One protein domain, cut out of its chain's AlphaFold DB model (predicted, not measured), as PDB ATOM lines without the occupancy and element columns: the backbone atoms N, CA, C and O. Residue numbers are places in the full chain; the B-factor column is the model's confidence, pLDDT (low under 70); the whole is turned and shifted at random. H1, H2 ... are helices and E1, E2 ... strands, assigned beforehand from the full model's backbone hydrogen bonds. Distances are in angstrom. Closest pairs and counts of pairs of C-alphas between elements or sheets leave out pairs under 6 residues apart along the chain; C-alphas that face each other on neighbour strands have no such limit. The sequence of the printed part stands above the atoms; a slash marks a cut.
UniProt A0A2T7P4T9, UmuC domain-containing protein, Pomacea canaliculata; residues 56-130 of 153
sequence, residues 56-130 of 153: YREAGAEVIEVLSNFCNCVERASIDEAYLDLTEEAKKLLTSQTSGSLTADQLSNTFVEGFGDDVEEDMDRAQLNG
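Overview. This is residues 56 to 130 of the 153 residues of the protein "UmuC domain-containing protein" of Pomacea canaliculata (UniProt A0A2T7P4T9). A strung-out, open chain without a common core: at one end helix H1 lies beside a small hairpin of strands E1 and E2, and helix H2 carries the chain on along the long axis. Beyond H2 a wide, loose loop bearing the short helix H3 leads round to the last helix, H4, and no helix touches another. The printed part has 75 residues, with four named helices and two named strands in the order H1 E1 E2 H2 H3 H4; the sheet, E1 - E2, is antiparallel, and the class is mostly helix. The whole is only just extended, close to loose, with a radius of gyration of the C-alphas of 17.1 A, and elongated, spanning 50 by 27 by 26 A.

Along the chain. H1, residues 56 to 67, begins with C-alpha 56 at (54.893, 23.637, 72.650) and is 16.7 A long. E1 is residues 74 to 76 and E2 residues 82 to 84. H2, residues 87 to 96, is 14.4 A long, and H3 is residues 104 to 107. H4, residues 119 to 129, is 15.8 A long and ends with C-alpha 129 at (43.470, 51.013, 44.845).

Arrangement. The hairpin E1 and E2 is antiparallel at 165 degrees, with N 75 and O 83 within hydrogen-bond range at 2.9 A. The closest C-alphas of H1 and E2, those of Ile 64 and Ala 82, are 7.2 A apart. H2 and H4 are apart, as are H3 and H4. In H1 and H2 every O i to N i+4 pair is within hydrogen-bond range, in H4 6 of 7; H3 is too short for such a pair.

Size, cuts and confidence. The C-alphas farthest apart, those of Glu 58 and Glu 120, are 50.0 A apart. The printed part has no cut, and the link from H3 to H4 is long. Residues 92 to 113, of which 92 to 96 belong to H2 and 104 to 107 to H3, stand free. Mean pLDDT of the printed part is 73.3, with residues 97 to 104, 106 and 110 to 130 under 70.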
ATOM      1  N   TYR A  56      55.721  23.185  73.777       91.75
ATOM      2  CA  TYR A  56      54.893  23.637  72.650       91.75
ATOM      3  C   TYR A  56      55.093  25.124  72.365       91.75
ATOM      4  O   TYR A  56      55.003  25.543  71.217       91.75
ATOM      5  N   ARG A  57      55.363  25.931  73.401       90.94
ATOM      6  CA  ARG A  57      55.640  27.364  73.229       90.94
ATOM      7  C   ARG A  57      56.964  27.584  72.511       90.94
ATOM      8  O   ARG A  57      57.012  28.436  71.633       90.94
ATOM      9  N   GLU A  58      57.987  26.817  72.874       94.50
ATOM     10  CA  GLU A  58      59.296  26.820  72.214       94.50
ATOM     11  C   GLU A  58      59.159  26.395  70.750       94.50
ATOM     12  O   GLU A  58      59.529  27.159  69.865       94.50
ATOM     13  N   ALA A  59      58.492  25.267  70.480       93.06
ATOM     14  CA  ALA A  59      58.248  24.812  69.111       93.06
ATOM     15  C   ALA A  59      57.471  25.842  68.263       93.06
ATOM     16  O   ALA A  59      57.807  26.078  67.105       93.06
ATOM     17  N   GLY A  60      56.447  26.487  68.831       90.31
ATOM     18  CA  GLY A  60      55.713  27.553  68.144       90.31
ATOM     19  C   GLY A  60      56.577  28.783  67.849       90.31
ATOM     20  O   GLY A  60      56.459  29.381  66.783       90.31
ATOM     21  N   ALA A  61      57.473  29.149  68.770       91.31
ATOM     22  CA  ALA A  61      58.409  30.251  68.569       91.31
ATOM     23  C   ALA A  61      59.414  29.955  67.445       91.31
ATOM     24  O   ALA A  61      59.647  30.834  66.621       91.31
ATOM     25  N   GLU A  62      59.933  28.726  67.357       95.31
ATOM     26  CA  GLU A  62      60.831  28.299  66.271       95.31
ATOM     27  C   GLU A  62      60.166  28.444  64.892       95.31
ATOM     28  O   GLU A  62      60.771  28.949  63.946       95.31
ATOM     29  N   VAL A  63      58.891  28.056  64.766       92.19
ATOM     30  CA  VAL A  63      58.142  28.210  63.506       92.19
ATOM     31  C   VAL A  63      57.967  29.687  63.148       92.19
ATOM     32  O   VAL A  63      58.192  30.077  62.003       92.19
ATOM     33  N   ILE A  64      57.597  30.524  64.118       89.25
ATOM     34  CA  ILE A  64      57.411  31.967  63.898       89.25
ATOM     35  C   ILE A  64      58.732  32.651  63.535       89.25
ATOM     36  O   ILE A  64      58.740  33.549  62.694       89.25
ATOM     37  N   GLU A  65      59.850  32.220  64.117       92.31
ATOM     38  CA  GLU A  65      61.186  32.709  63.763       92.31
ATOM     39  C   GLU A  65      61.508  32.419  62.293       92.31
ATOM     40  O   GLU A  65      61.972  33.302  61.574       92.31
ATOM     41  N   VAL A  66      61.180  31.216  61.808       92.44
ATOM     42  CA  VAL A  66      61.323  30.879  60.387       92.44
ATOM     43  C   VAL A  66      60.443  31.776  59.517       92.44
ATOM     44  O   VAL A  66      60.941  32.321  58.534       92.44
ATOM     45  N   LEU A  67      59.170  31.969  59.880       88.94
ATOM     46  CA  LEU A  67      58.239  32.835  59.141       88.94
ATOM     47  C   LEU A  67      58.721  34.295  59.085       88.94
ATOM     48  O   LEU A  67      58.633  34.928  58.035       88.94
ATOM     49  N   SER A  68      59.321  34.789  60.169       88.31
ATOM     50  CA  SER A  68      59.881  36.146  60.267       88.31
ATOM     51  C   SER A  68      61.063  36.399  59.324       88.31
ATOM     52  O   SER A  68      61.432  37.546  59.100       88.31
ATOM     53  N   ASN A  69      61.649  35.354  58.730       90.69
ATOM     54  CA  ASN A  69      62.675  35.518  57.697       90.69
ATOM     55  C   ASN A  69      62.092  35.821  56.305       90.69
ATOM     56  O   ASN A  69      62.842  36.216  55.413       90.69
ATOM     57  N   PHE A  70      60.787  35.612  56.093       84.88
ATOM     58  CA  PHE A  70      60.137  35.768  54.785       84.88
ATOM     59  C   PHE A  70      59.337  37.063  54.644       84.88
ATOM     60  O   PHE A  70      59.105  37.496  53.516       84.88
ATOM     61  N   CYS A  71      58.938  37.689  55.749       81.75
ATOM     62  CA  CYS A  71      58.276  38.986  55.737       81.75
ATOM     63  C   CYS A  71      58.741  39.857  56.907       81.75
ATOM     64  O   CYS A  71      59.148  39.370  57.961       81.75
ATOM     65  N   ASN A  72      58.668  41.174  56.719       81.94
ATOM     66  CA  ASN A  72      59.126  42.139  57.721       81.94
ATOM     67  C   ASN A  72      58.120  42.356  58.862       81.94
ATOM     68  O   ASN A  72      58.476  42.931  59.888       81.94
ATOM     69  N   CYS A  73      56.865  41.949  58.671       87.00
ATOM     70  CA  CYS A  73      55.781  42.166  59.617       87.00
ATOM     71  C   CYS A  73      55.094  40.830  59.915       87.00
ATOM     72  O   CYS A  73      54.326  40.312  59.101       87.00
ATOM     73  N   VAL A  74      55.411  40.277  61.087       89.06
ATOM     74  CA  VAL A  74      54.790  39.074  61.644       89.06
ATOM     75  C   VAL A  74      54.179  39.420  62.993       89.06
ATOM     76  O   VAL A  74      54.871  39.918  63.883       89.06
ATOM     77  N   GLU A  75      52.901  39.106  63.171       89.06
ATOM     78  CA  GLU A  75      52.209  39.218  64.451       89.06
ATOM     79  C   GLU A  75      51.820  37.831  64.958       89.06
ATOM     80  O   GLU A  75      51.093  37.083  64.308       89.06
ATOM     81  N   ARG A  76      52.280  37.472  66.157       89.12
ATOM     82  CA  ARG A  76      51.913  36.204  66.791       89.12
ATOM     83  C   ARG A  76      50.497  36.279  67.365       89.12
ATOM     84  O   ARG A  76      50.280  36.983  68.348       89.12
ATOM     85  N   ALA A  77      49.579  35.476  66.828       89.44
ATOM     86  CA  ALA A  77      48.189  35.407  67.275       89.44
ATOM     87  C   ALA A  77      47.994  34.397  68.418       89.44
ATOM     88  O   ALA A  77      47.297  34.672  69.398       89.44
ATOM     89  N   SER A  78      48.646  33.233  68.336       88.06
ATOM     90  CA  SER A  78      48.547  32.182  69.355       88.06
ATOM     91  C   SER A  78      49.816  31.315  69.416       88.06
ATOM     92  O   SER A  78      50.911  31.794  69.121       88.06
ATOM     93  N   ILE A  79      49.727  30.078  69.927       87.06
ATOM     94  CA  ILE A  79      50.888  29.177  70.039       87.06
ATOM     95  C   ILE A  79      51.315  28.597  68.693       87.06
ATOM     96  O   ILE A  79      52.506  28.399  68.484       87.06
ATOM     97  N   ASP A  80      50.351  28.379  67.811       89.38
ATOM     98  CA  ASP A  80      50.482  27.764  66.496       89.38
ATOM     99  C   ASP A  80      49.947  28.666  65.367       89.38
ATOM    100  O   ASP A  80      49.883  28.233  64.220       89.38
ATOM    101  N   GLU A  81      49.610  29.929  65.664       88.88
ATOM    102  CA  GLU A  81      49.049  30.883  64.696       88.88
ATOM    103  C   GLU A  81      49.800  32.224  64.701       88.88
ATOM    104  O   GLU A  81      50.150  32.769  65.757       88.88
ATOM    105  N   ALA A  82      49.998  32.785  63.506       89.94
ATOM    106  CA  ALA A  82      50.579  34.104  63.277       89.94
ATOM    107  C   ALA A  82      49.997  34.752  62.008       89.94
ATOM    108  O   ALA A  82      49.674  34.051  61.050       89.94
ATOM    109  N   TYR A  83      49.901  36.081  62.006       86.50
ATOM    110  CA  TYR A  83      49.561  36.898  60.845       86.50
ATOM    111  C   TYR A  83      50.837  37.405  60.175       86.50
ATOM    112  O   TYR A  83      51.783  37.801  60.859       86.50
ATOM    113  N   LEU A  84      50.863  37.379  58.844       89.62
ATOM    114  CA  LEU A  84      51.973  37.866  58.032       89.62
ATOM    115  C   LEU A  84      51.441  38.931  57.076       89.62
ATOM    116  O   LEU A  84      50.516  38.653  56.314       89.62
ATOM    117  N   ASP A  85      52.047  40.116  57.075       86.69
ATOM    118  CA  ASP A  85      51.807  41.086  56.005       86.69
ATOM    119  C   ASP A  85      52.702  40.735  54.813       86.69
ATOM    120  O   ASP A  85      53.929  40.819  54.898       86.69
ATOM    121  N   LEU A  86      52.074  40.300  53.721       85.94
ATOM    122  CA  LEU A  86      52.739  39.911  52.476       85.94
ATOM    123  C   LEU A  86      52.551  40.951  51.365       85.94
ATOM    124  O   LEU A  86      52.846  40.665  50.203       85.94
ATOM    125  N   THR A  87      52.039  42.143  51.682       82.12
ATOM    126  CA  THR A  87      51.680  43.163  50.686       82.12
ATOM    127  C   THR A  87      52.873  43.546  49.808       82.12
ATOM    128  O   THR A  87      52.772  43.597  48.579       82.12
ATOM    129  N   GLU A  88      54.034  43.787  50.415       86.19
ATOM    130  CA  GLU A  88      55.238  44.202  49.689       86.19
ATOM    131  C   GLU A  88      55.884  43.040  48.925       86.19
ATOM    132  O   GLU A  88      56.359  43.209  47.798       86.19
ATOM    133  N   GLU A  89      55.870  41.838  49.495       84.62
ATOM    134  CA  GLU A  89      56.334  40.605  48.863       84.62
ATOM    135  C   GLU A  89      55.497  40.280  47.617       84.62
ATOM    136  O   GLU A  89      56.056  39.992  46.556       84.62
ATOM    137  N   ALA A  90      54.171  40.417  47.702       84.56
ATOM    138  CA  ALA A  90      53.264  40.239  46.574       84.56
ATOM    139  C   ALA A  90      53.536  41.261  45.457       84.56
ATOM    140  O   ALA A  90      53.681  40.876  44.295       84.56
ATOM    141  N   LYS A  91      53.705  42.552  45.787       83.25
ATOM    142  CA  LYS A  91      54.069  43.596  44.804       83.25
ATOM    143  C   LYS A  91      55.393  43.292  44.097       83.25
ATOM    144  O   LYS A  91      55.496  43.457  42.878       83.25
ATOM    145  N   LYS A  92      56.410  42.816  44.823       85.12
ATOM    146  CA  LYS A  92      57.697  42.390  44.235       85.12
ATOM    147  C   LYS A  92      57.525  41.206  43.281       85.12
ATOM    148  O   LYS A  92      58.137  41.183  42.214       85.12
ATOM    149  N   LEU A  93      56.690  40.227  43.628       83.31
ATOM    150  CA  LEU A  93      56.404  39.086  42.752       83.31
ATOM    151  C   LEU A  93      55.665  39.511  41.479       83.31
ATOM    152  O   LEU A  93      56.038  39.084  40.389       83.31
ATOM    153  N   LEU A  94      54.679  40.402  41.593       80.69
ATOM    154  CA  LEU A  94      53.935  40.929  40.445       80.69
ATOM    155  C   LEU A  94      54.821  41.753  39.505       80.69
ATOM    156  O   LEU A  94      54.716  41.631  38.291       80.69
ATOM    157  N   THR A  95      55.722  42.568  40.056       81.44
ATOM    158  CA  THR A  95      56.642  43.396  39.258       81.44
ATOM    159  C   THR A  95      57.786  42.597  38.632       81.44
ATOM    160  O   THR A  95      58.296  42.988  37.583       81.44
ATOM    161  N   SER A  96      58.194  41.477  39.240       74.31
ATOM    162  CA  SER A  96      59.238  40.591  38.702       74.31
ATOM    163  C   SER A  96      58.708  39.552  37.709       74.31
ATOM    164  O   SER A  96      59.467  39.085  36.855       74.31
ATOM    165  N   GLN A  97      57.414  39.218  37.752       62.09
ATOM    166  CA  GLN A  97      56.783  38.406  36.717       62.09
ATOM    167  C   GLN A  97      56.548  39.230  35.448       62.09
ATOM    168  O   GLN A  97      55.696  40.111  35.364       62.09
ATOM    169  N   THR A  98      57.307  38.902  34.405       52.47
ATOM    170  CA  THR A  98      57.073  39.413  33.052       52.47
ATOM    171  C   THR A  98      55.797  38.785  32.493       52.47
ATOM    172  O   THR A  98      55.834  37.635  32.073       52.47
ATOM    173  N   SER A  99      54.689  39.538  32.507       52.94
ATOM    174  CA  SER A  99      53.513  39.434  31.613       52.94
ATOM    175  C   SER A  99      53.293  38.057  30.961       52.94
ATOM    176  O   SER A  99      53.386  37.909  29.742       52.94
ATOM    177  N   GLY A 100      53.007  37.036  31.767       57.25
ATOM    178  CA  GLY A 100      52.439  35.783  31.288       57.25
ATOM    179  C   GLY A 100      50.925  35.871  31.414       57.25
ATOM    180  O   GLY A 100      50.424  36.118  32.507       57.25
ATOM    181  N   SER A 101      50.189  35.698  30.316       61.88
ATOM    182  CA  SER A 101      48.732  35.556  30.387       61.88
ATOM    183  C   SER A 101      48.411  34.292  31.190       61.88
ATOM    184  O   SER A 101      48.761  33.188  30.773       61.88
ATOM    185  N   LEU A 102      47.802  34.467  32.365       66.75
ATOM    186  CA  LEU A 102      47.266  33.371  33.163       66.75
ATOM    187  C   LEU A 102      45.932  32.948  32.551       66.75
ATOM    188  O   LEU A 102      45.069  33.780  32.273       66.75
ATOM    189  N   THR A 103      45.771  31.653  32.323       66.19
ATOM    190  CA  THR A 103      44.507  31.071  31.863       66.19
ATOM    191  C   THR A 103      43.663  30.660  33.067       66.19
ATOM    192  O   THR A 103      44.208  30.280  34.104       66.19
ATOM    193  N   ALA A 104      42.332  30.713  32.948       68.00
ATOM    194  CA  ALA A 104      41.419  30.355  34.042       68.00
ATOM    195  C   ALA A 104      41.650  28.923  34.567       68.00
ATOM    196  O   ALA A 104      41.534  28.674  35.765       68.00
ATOM    197  N   ASP A 105      42.079  28.005  33.696       73.50
ATOM    198  CA  ASP A 105      42.408  26.622  34.057       73.50
ATOM    199  C   ASP A 105      43.575  26.523  35.059       73.50
ATOM    200  O   ASP A 105      43.664  25.564  35.823       73.50
ATOM    201  N   GLN A 106      44.465  27.522  35.091       67.62
ATOM    202  CA  GLN A 106      45.594  27.588  36.029       67.62
ATOM    203  C   GLN A 106      45.193  28.119  37.412       67.62
ATOM    204  O   GLN A 106      45.998  28.062  38.340       67.62
ATOM    205  N   LEU A 107      43.963  28.618  37.556       73.62
ATOM    206  CA  LEU A 107      43.438  29.273  38.754       73.62
ATOM    207  C   LEU A 107      42.198  28.551  39.303       73.62
ATOM    208  O   LEU A 107      41.384  29.147  40.000       73.62
ATOM    209  N   SER A 108      42.047  27.251  39.026       72.44
ATOM    210  CA  SER A 108      40.842  26.478  39.371       72.44
ATOM    211  C   SER A 108      40.487  26.464  40.866       72.44
ATOM    212  O   SER A 108      39.346  26.184  41.221       72.44
ATOM    213  N   ASN A 109      41.464  26.733  41.738       72.94
ATOM    214  CA  ASN A 109      41.303  26.774  43.194       72.94
ATOM    215  C   ASN A 109      41.499  28.190  43.762       72.94
ATOM    216  O   ASN A 109      41.715  28.346  44.963       72.94
ATOM    217  N   THR A 110      41.490  29.209  42.905       68.94
ATOM    218  CA  THR A 110      41.636  30.607  43.299       68.94
ATOM    219  C   THR A 110      40.258  31.246  43.345       68.94
ATOM    220  O   THR A 110      39.536  31.260  42.352       68.94
ATOM    221  N   PHE A 111      39.908  31.799  44.499       68.38
ATOM    222  CA  PHE A 111      38.690  32.573  44.686       68.38
ATOM    223  C   PHE A 111      39.100  34.030  44.876       68.38
ATOM    224  O   PHE A 111      39.913  34.329  45.749       68.38
ATOM    225  N   VAL A 112      38.594  34.915  44.021       66.50
ATOM    226  CA  VAL A 112      38.834  36.358  44.120       66.50
ATOM    227  C   VAL A 112      37.596  36.974  44.751       66.50
ATOM    228  O   VAL A 112      36.529  36.975  44.144       66.50
ATOM    229  N   GLU A 113      37.724  37.469  45.978       53.00
ATOM    230  CA  GLU A 113      36.666  38.268  46.590       53.00
ATOM    231  C   GLU A 113      36.734  39.717  46.091       53.00
ATOM    232  O   GLU A 113      37.817  40.279  45.927       53.00
ATOM    233  N   GLY A 114      35.571  40.329  45.856       54.28
ATOM    234  CA  GLY A 114      35.463  41.747  45.489       54.28
ATOM    235  C   GLY A 114      35.400  42.061  43.991       54.28
ATOM    236  O   GLY A 114      35.339  43.239  43.658       54.28
ATOM    237  N   PHE A 115      35.368  41.051  43.115       51.69
ATOM    238  CA  PHE A 115      34.971  41.207  41.709       51.69
ATOM    239  C   PHE A 115      33.517  40.740  41.533       51.69
ATOM    240  O   PHE A 115      33.189  39.602  41.874       51.69
ATOM    241  N   GLY A 116      32.640  41.623  41.056       55.75
ATOM    242  CA  GLY A 116      31.288  41.282  40.608       55.75
ATOM    243  C   GLY A 116      31.281  40.708  39.184       55.75
ATOM    244  O   GLY A 116      32.325  40.568  38.551       55.75
ATOM    245  N   ASP A 117      30.092  40.399  38.654       54.09
ATOM    246  CA  ASP A 117      29.922  39.932  37.263       54.09
ATOM    247  C   ASP A 117      30.274  41.020  36.213       54.09
ATOM    248  O   ASP A 117      30.435  40.724  35.026       54.09
ATOM    249  N   ASP A 118      30.435  42.273  36.646       51.69
ATOM    250  CA  ASP A 118      30.709  43.444  35.810       51.69
ATOM    251  C   ASP A 118      32.222  43.735  35.725       51.69
ATOM    252  O   ASP A 118      32.776  44.627  36.369       51.69
ATOM    253  N   VAL A 119      32.901  42.956  34.880       53.72
ATOM    254  CA  VAL A 119      34.370  42.904  34.720       53.72
ATOM    255  C   VAL A 119      35.022  44.254  34.354       53.72
ATOM    256  O   VAL A 119      36.194  44.474  34.660       53.72
ATOM    257  N   GLU A 120      34.289  45.164  33.704       53.34
ATOM    258  CA  GLU A 120      34.817  46.466  33.262       53.34
ATOM    259  C   GLU A 120      34.959  47.483  34.409       53.34
ATOM    260  O   GLU A 120      35.951  48.208  34.443       53.34
ATOM    261  N   GLU A 121      34.038  47.514  35.382       50.69
ATOM    262  CA  GLU A 121      34.116  48.469  36.505       50.69
ATOM    263  C   GLU A 121      35.171  48.063  37.546       50.69
ATOM    264  O   GLU A 121      35.806  48.915  38.177       50.69
ATOM    265  N   ASP A 122      35.404  46.761  37.716       47.62
ATOM    266  CA  ASP A 122      36.327  46.258  38.732       47.62
ATOM    267  C   ASP A 122      37.797  46.269  38.276       47.62
ATOM    268  O   ASP A 122      38.697  46.392  39.113       47.62
ATOM    269  N   MET A 123      38.066  46.263  36.961       46.22
ATOM    270  CA  MET A 123      39.411  46.516  36.419       46.22
ATOM    271  C   MET A 123      39.904  47.936  36.732       46.22
ATOM    272  O   MET A 123      41.043  48.100  37.183       46.22
ATOM    273  N   ASP A 124      39.040  48.944  36.580       44.97
ATOM    274  CA  ASP A 124      39.363  50.331  36.929       44.97
ATOM    275  C   ASP A 124      39.573  50.488  38.447       44.97
ATOM    276  O   ASP A 124      40.486  51.190  38.896       44.97
ATOM    277  N   ARG A 125      38.786  49.770  39.262       43.38
ATOM    278  CA  ARG A 125      38.902  49.778  40.730       43.38
ATOM    279  C   ARG A 125      40.197  49.120  41.229       43.38
ATOM    280  O   ARG A 125      40.832  49.638  42.152       43.38
ATOM    281  N   ALA A 126      40.615  48.016  40.608       41.75
ATOM    282  CA  ALA A 126      41.859  47.310  40.925       41.75
ATOM    283  C   ALA A 126      43.113  48.125  40.552       41.75
ATOM    284  O   ALA A 126      44.113  48.090  41.275       41.75
ATOM    285  N   GLN A 127      43.053  48.911  39.471       40.09
ATOM    286  CA  GLN A 127      44.117  49.851  39.094       40.09
ATOM    287  C   GLN A 127      44.187  51.090  39.994       40.09
ATOM    288  O   GLN A 127      45.276  51.631  40.187       40.09
ATOM    289  N   LEU A 128      43.061  51.527  40.566       40.09
ATOM    290  CA  LEU A 128      43.003  52.707  41.431       40.09
ATOM    291  C   LEU A 128      43.467  52.452  42.870       40.09
ATOM    292  O   LEU A 128      44.020  53.367  43.478       40.09
ATOM    293  N   ASN A 129      43.280  51.242  43.408       36.19
ATOM    294  CA  ASN A 129      43.470  51.013  44.845       36.19
ATOM    295  C   ASN A 129      44.714  50.213  45.242       36.19
ATOM    296  O   ASN A 129      45.061  50.262  46.412       36.19
ATOM    297  N   GLY A 130      45.419  49.520  44.337       37.94
ATOM    298  CA  GLY A 130      46.745  48.927  44.617       37.94
ATOM    299  C   GLY A 130      46.848  47.956  45.813       37.94
ATOM    300  O   GLY A 130      47.948  47.511  46.146       37.94
TER     301      GLY A 130